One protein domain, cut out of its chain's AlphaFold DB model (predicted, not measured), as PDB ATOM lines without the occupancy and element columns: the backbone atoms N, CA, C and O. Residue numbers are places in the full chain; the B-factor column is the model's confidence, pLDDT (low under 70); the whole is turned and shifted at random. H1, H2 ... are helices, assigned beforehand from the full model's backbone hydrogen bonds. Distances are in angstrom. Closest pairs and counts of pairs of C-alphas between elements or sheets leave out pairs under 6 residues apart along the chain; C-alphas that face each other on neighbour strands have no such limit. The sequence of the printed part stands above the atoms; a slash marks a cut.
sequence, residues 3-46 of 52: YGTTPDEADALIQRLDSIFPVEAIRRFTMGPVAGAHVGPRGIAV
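What this domain is: This is residues 3 to 46 of the 52 residues of an uncharacterized protein of Dehalococcoidia bacterium (UniProt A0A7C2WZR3). A long, narrow loop of chain: helix H1 makes part of one long side, the unnamed stretch 18 to 32 turns back along the other, and the short helix H2 sits at the end away from that turn. After H2, residues 40 to 46 fold back toward the middle. The printed part has 44 residues with two named helices, H1 then H2, and no named strand; its class is all helix, though these helices hold 18 of the 44. It is a rod of 32 by 15 by 12 A, only just compact, close to loose, with a radius of gyration of the C-alphas of 11.0 A.

How they stand to each other: Start with H1, residues 7 to 17, where every O i to N i+4 pair is within hydrogen-bond range. A long link of 15 residues leads to H2, residues 33 to 39, where 2 of 3 such pairs are. H1 and H2 are apart.

Where its parts are: Find C-alpha 7 at (-11.376, -13.925, -13.099); from there H1 runs 15.2 A to C-alpha 17. H2 runs 9.8 A to C-alpha 39 at (-14.545, -5.483, -0.656).

The domain as a whole: The C-alphas farthest apart, of Ser 19 and Ala 37, are 31.9 A apart. The printed part has no cut, and no printed residue is under 70 in pLDDT.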
ATOM      1  N   TYR A   3     -14.554 -14.305  -6.338       88.75
ATOM      2  CA  TYR A   3     -13.825 -13.190  -6.948       88.75
ATOM      3  C   TYR A   3     -14.777 -12.107  -7.448       88.75
ATOM      4  O   TYR A   3     -15.885 -12.386  -7.896       88.75
ATOM      5  N   GLY A   4     -14.335 -10.852  -7.386       90.38
ATOM      6  CA  GLY A   4     -15.052  -9.712  -7.942       90.38
ATOM      7  C   GLY A   4     -14.924  -9.665  -9.465       90.38
ATOM      8  O   GLY A   4     -15.435 -10.509 -10.191       90.38
ATOM      9  N   THR A   5     -14.222  -8.658  -9.970       85.75
ATOM     10  CA  THR A   5     -14.098  -8.381 -11.411       85.75
ATOM     11  C   THR A   5     -12.757  -8.838 -12.001       85.75
ATOM     12  O   THR A   5     -12.267  -8.213 -12.936       85.75
ATOM     13  N   THR A   6     -12.127  -9.869 -11.426       91.44
ATOM     14  CA  THR A   6     -10.772 -10.346 -11.789       91.44
ATOM     15  C   THR A   6     -10.701 -11.875 -11.902       91.44
ATOM     16  O   THR A   6     -10.070 -12.531 -11.066       91.44
ATOM     17  N   PRO A   7     -11.366 -12.471 -12.907       91.56
ATOM     18  CA  PRO A   7     -11.376 -13.925 -13.099       91.56
ATOM     19  C   PRO A   7      -9.979 -14.496 -13.404       91.56
ATOM     20  O   PRO A   7      -9.613 -15.552 -12.900       91.56
ATOM     21  N   ASP A   8      -9.167 -13.774 -14.164       95.00
ATOM     22  CA  ASP A   8      -7.807 -14.143 -14.564       95.00
ATOM     23  C   ASP A   8      -6.834 -14.200 -13.371       95.00
ATOM     24  O   ASP A   8      -6.038 -15.136 -13.252       95.00
ATOM     25  N   GLU A   9      -6.944 -13.268 -12.421       93.62
ATOM     26  CA  GLU A   9      -6.177 -13.323 -11.167       93.62
ATOM     27  C   GLU A   9      -6.648 -14.464 -10.258       93.62
ATOM     28  O   GLU A   9      -5.836 -15.085  -9.565       93.62
ATOM     29  N   ALA A  10      -7.950 -14.773 -10.280       92.69
ATOM     30  CA  ALA A  10      -8.496 -15.906  -9.547       92.69
ATOM     31  C   ALA A  10      -7.955 -17.240 -10.086       92.69
ATOM     32  O   ALA A  10      -7.523 -18.091  -9.306       92.69
ATOM     33  N   ASP A  11      -7.892 -17.391 -11.407       94.19
ATOM     34  CA  ASP A  11      -7.347 -18.581 -12.063       94.19
ATOM     35  C   ASP A  11      -5.849 -18.755 -11.789       94.19
ATOM     36  O   ASP A  11      -5.398 -19.861 -11.480       94.19
ATOM     37  N   ALA A  12      -5.078 -17.663 -11.804       94.56
ATOM     38  CA  ALA A  12      -3.667 -17.699 -11.432       94.56
ATOM     39  C   ALA A  12      -3.460 -18.150  -9.973       94.56
ATOM     40  O   ALA A  12      -2.517 -18.888  -9.676       94.56
ATOM     41  N   LEU A  13      -4.334 -17.740  -9.047       94.00
ATOM     42  CA  LEU A  13      -4.265 -18.199  -7.658       94.00
ATOM     43  C   LEU A  13      -4.636 -19.682  -7.525       94.00
ATOM     44  O   LEU A  13      -3.981 -20.396  -6.769       94.00
ATOM     45  N   ILE A  14      -5.628 -20.161  -8.275       94.25
ATOM     46  CA  ILE A  14      -6.021 -21.579  -8.290       94.25
ATOM     47  C   ILE A  14      -4.869 -22.463  -8.756       94.25
ATOM     48  O   ILE A  14      -4.546 -23.435  -8.081       94.25
ATOM     49  N   GLN A  15      -4.191 -22.091  -9.845       94.31
ATOM     50  CA  GLN A  15      -3.024 -22.836 -10.329       94.31
ATOM     51  C   GLN A  15      -1.904 -22.907  -9.286       94.31
ATOM     52  O   GLN A  15      -1.218 -23.918  -9.170       94.31
ATOM     53  N   ARG A  16      -1.716 -21.850  -8.487       93.94
ATOM     54  CA  ARG A  16      -0.739 -21.864  -7.388       93.94
ATOM     55  C   ARG A  16      -1.169 -22.787  -6.246       93.94
ATOM     56  O   ARG A  16      -0.316 -23.437  -5.639       93.94
ATOM     57  N   LEU A  17      -2.467 -22.831  -5.950       93.69
ATOM     58  CA  LEU A  17      -3.036 -23.682  -4.905       93.69
ATOM     59  C   LEU A  17      -3.031 -25.170  -5.269       93.69
ATOM     60  O   LEU A  17      -3.050 -25.972  -4.341       93.69
ATOM     61  N   ASP A  18      -2.907 -25.528  -6.551       92.12
ATOM     62  CA  ASP A  18      -2.816 -26.924  -7.022       92.12
ATOM     63  C   ASP A  18      -1.713 -27.733  -6.321       92.12
ATOM     64  O   ASP A  18      -1.841 -28.924  -6.063       92.12
ATOM     65  N   SER A  19      -0.631 -27.056  -5.922       93.25
ATOM     66  CA  SER A  19       0.465 -27.669  -5.160       93.25
ATOM     67  C   SER A  19       0.073 -28.168  -3.759       93.25
ATOM     68  O   SER A  19       0.833 -28.921  -3.150       93.25
ATOM     69  N   ILE A  20      -1.079 -27.739  -3.234       93.31
ATOM     70  CA  ILE A  20      -1.561 -28.031  -1.875       93.31
ATOM     71  C   ILE A  20      -2.929 -28.719  -1.924       93.31
ATOM     72  O   ILE A  20      -3.163 -29.682  -1.196       93.31
ATOM     73  N   PHE A  21      -3.830 -28.228  -2.773       90.62
ATOM     74  CA  PHE A  21      -5.174 -28.756  -2.967       90.62
ATOM     75  C   PHE A  21      -5.405 -28.985  -4.459       90.62
ATOM     76  O   PHE A  21      -5.220 -28.035  -5.215       90.62
ATOM     77  N   PRO A  22      -5.864 -30.174  -4.885       91.69
ATOM     78  CA  PRO A  22      -6.112 -30.438  -6.298       91.69
ATOM     79  C   PRO A  22      -7.128 -29.439  -6.859       91.69
ATOM     80  O   PRO A  22      -8.151 -29.161  -6.221       91.69
ATOM     81  N   VAL A  23      -6.861 -28.896  -8.049       90.00
ATOM     82  CA  VAL A  23      -7.715 -27.877  -8.690       90.00
ATOM     83  C   VAL A  23      -9.173 -28.324  -8.811       90.00
ATOM     84  O   VAL A  23     -10.075 -27.499  -8.653       90.00
ATOM     85  N   GLU A  24      -9.434 -29.615  -9.019       90.00
ATOM     86  CA  GLU A  24     -10.788 -30.171  -9.120       90.00
ATOM     87  C   GLU A  24     -11.591 -30.026  -7.817       90.00
ATOM     88  O   GLU A  24     -12.822 -29.965  -7.854       90.00
ATOM     89  N   ALA A  25     -10.914 -29.927  -6.667       89.75
ATOM     90  CA  ALA A  25     -11.547 -29.689  -5.372       89.75
ATOM     91  C   ALA A  25     -11.878 -28.203  -5.132       89.75
ATOM     92  O   ALA A  25     -12.651 -27.872  -4.227       89.75
ATOM     93  N   ILE A  26     -11.334 -27.284  -5.938       92.06
ATOM     94  CA  ILE A  26     -11.504 -25.843  -5.747       92.06
ATOM     95  C   ILE A  26     -12.704 -25.335  -6.556       92.06
ATOM     96  O   ILE A  26     -12.653 -25.146  -7.770       92.06
ATOM     97  N   ARG A  27     -13.802 -25.020  -5.859       91.25
ATOM     98  CA  ARG A  27     -14.974 -24.380  -6.481       91.25
ATOM     99  C   ARG A  27     -14.778 -22.872  -6.658       91.25
ATOM    100  O   ARG A  27     -14.343 -22.188  -5.726       91.25
ATOM    101  N   ARG A  28     -15.171 -22.353  -7.826       91.56
ATOM    102  CA  ARG A  28     -15.169 -20.922  -8.182       91.56
ATOM    103  C   ARG A  28     -16.577 -20.333  -8.147       91.56
ATOM    104  O   ARG A  28     -17.510 -20.956  -8.646       91.56
ATOM    105  N   PHE A  29     -16.696 -19.119  -7.622       90.81
ATOM    106  CA  PHE A  29     -17.915 -18.316  -7.587       90.81
ATOM    107  C   PHE A  29     -17.582 -16.849  -7.883       90.81
ATOM    108  O   PHE A  29     -16.439 -16.430  -7.706       90.81
ATOM    109  N   THR A  30     -18.569 -16.097  -8.370       92.12
ATOM    110  CA  THR A  30     -18.469 -14.643  -8.550       92.12
ATOM    111  C   THR A  30     -19.096 -13.933  -7.359       92.12
ATOM    112  O   THR A  30     -20.166 -14.334  -6.887       92.12
ATOM    113  N   MET A  31     -18.462 -12.845  -6.928       92.69
ATOM    114  CA  MET A  31     -18.788 -12.195  -5.671       92.69
ATOM    115  C   MET A  31     -20.115 -11.472  -5.795       92.69
ATOM    116  O   MET A  31     -20.329 -10.653  -6.690       92.69
ATOM    117  N   GLY A  32     -21.018 -11.779  -4.866       91.94
ATOM    118  CA  GLY A  32     -22.329 -11.149  -4.814       91.94
ATOM    119  C   GLY A  32     -22.236  -9.641  -4.534       91.94
ATOM    120  O   GLY A  32     -21.287  -9.181  -3.894       91.94
ATOM    121  N   PRO A  33     -23.252  -8.854  -4.935       90.69
ATOM    122  CA  PRO A  33     -23.218  -7.392  -4.860       90.69
ATOM    123  C   PRO A  33     -23.028  -6.853  -3.435       90.69
ATOM    124  O   PRO A  33     -22.372  -5.833  -3.251       90.69
ATOM    125  N   VAL A  34     -23.552  -7.546  -2.417       94.69
ATOM    126  CA  VAL A  34     -23.411  -7.133  -1.009       94.69
ATOM    127  C   VAL A  34     -21.953  -7.201  -0.553       94.69
ATOM    128  O   VAL A  34     -21.439  -6.239   0.014       94.69
ATOM    129  N   ALA A  35     -21.273  -8.318  -0.824       90.88
ATOM    130  CA  ALA A  35     -19.860  -8.475  -0.495       90.88
ATOM    131  C   ALA A  35     -18.991  -7.561  -1.374       90.88
ATOM    132  O   ALA A  35     -18.133  -6.845  -0.859       90.88
ATOM    133  N   GLY A  36     -19.286  -7.493  -2.675       90.62
ATOM    134  CA  GLY A  36     -18.568  -6.646  -3.628       90.62
ATOM    135  C   GLY A  36     -18.626  -5.152  -3.293       90.62
ATOM    136  O   GLY A  36     -17.636  -4.454  -3.493       90.62
ATOM    137  N   ALA A  37     -19.727  -4.657  -2.720       93.31
ATOM    138  CA  ALA A  37     -19.839  -3.262  -2.284       93.31
ATOM    139  C   ALA A  37     -18.866  -2.898  -1.147       93.31
ATOM    140  O   ALA A  37     -18.455  -1.744  -1.051       93.31
ATOM    141  N   HIS A  38     -18.494  -3.866  -0.304       93.94
ATOM    142  CA  HIS A  38     -17.588  -3.650   0.829       93.94
ATOM    143  C   HIS A  38     -16.131  -3.963   0.482       93.94
ATOM    144  O   HIS A  38     -15.230  -3.245   0.905       93.94
ATOM    145  N   VAL A  39     -15.895  -5.038  -0.274       92.25
ATOM    146  CA  VAL A  39     -14.545  -5.483  -0.656       92.25
ATOM    147  C   VAL A  39     -14.002  -4.662  -1.830       92.25
ATOM    148  O   VAL A  39     -12.797  -4.444  -1.929       92.25
ATOM    149  N   GLY A  40     -14.891  -4.165  -2.690       88.88
ATOM    150  CA  GLY A  40     -14.546  -3.400  -3.878       88.88
ATOM    151  C   GLY A  40     -14.181  -4.266  -5.092       88.88
ATOM    152  O   GLY A  40     -14.142  -5.501  -5.025       88.88
ATOM    153  N   PRO A  41     -13.934  -3.620  -6.245       84.94
ATOM    154  CA  PRO A  41     -13.497  -4.308  -7.454       84.94
ATOM    155  C   PRO A  41     -12.141  -4.990  -7.231       84.94
ATOM    156  O   PRO A  41     -11.321  -4.520  -6.446       84.94
ATOM    157  N   ARG A  42     -11.895  -6.084  -7.966       90.00
ATOM    158  CA  ARG A  42     -10.681  -6.927  -7.867       90.00
ATOM    159  C   ARG A  42     -10.514  -7.716  -6.551       90.00
ATOM    160  O   ARG A  42      -9.466  -8.311  -6.328       90.00
ATOM    161  N   GLY A  43     -11.526  -7.747  -5.680       90.56
ATOM    162  CA  GLY A  43     -11.506  -8.571  -4.469       90.56
ATOM    163  C   GLY A  43     -11.456 -10.072  -4.770       90.56
ATOM    164  O   GLY A  43     -12.167 -10.545  -5.654       90.56
ATOM    165  N   ILE A  44     -10.656 -10.824  -4.012       94.31
ATOM    166  CA  ILE A  44     -10.589 -12.291  -4.063       94.31
ATOM    167  C   ILE A  44     -10.736 -12.833  -2.638       94.31
ATOM    168  O   ILE A  44     -10.017 -12.410  -1.734       94.31
ATOM    169  N   ALA A  45     -11.639 -13.790  -2.443       92.75
ATOM    170  CA  ALA A  45     -11.851 -14.489  -1.185       92.75
ATOM    171  C   ALA A  45     -11.635 -16.001  -1.348       92.75
ATOM    172  O   ALA A  45     -12.098 -16.643  -2.296       92.75
ATOM    173  N   VAL A  46     -10.940 -16.592  -0.380       93.12
ATOM    174  CA  VAL A  46     -10.696 -18.034  -0.296       93.12
ATOM    175  C   VAL A  46     -11.334 -18.543   0.989       93.12
ATOM    176  O   VAL A  46     -11.238 -17.907   2.034       93.12
TER     177      VAL A  46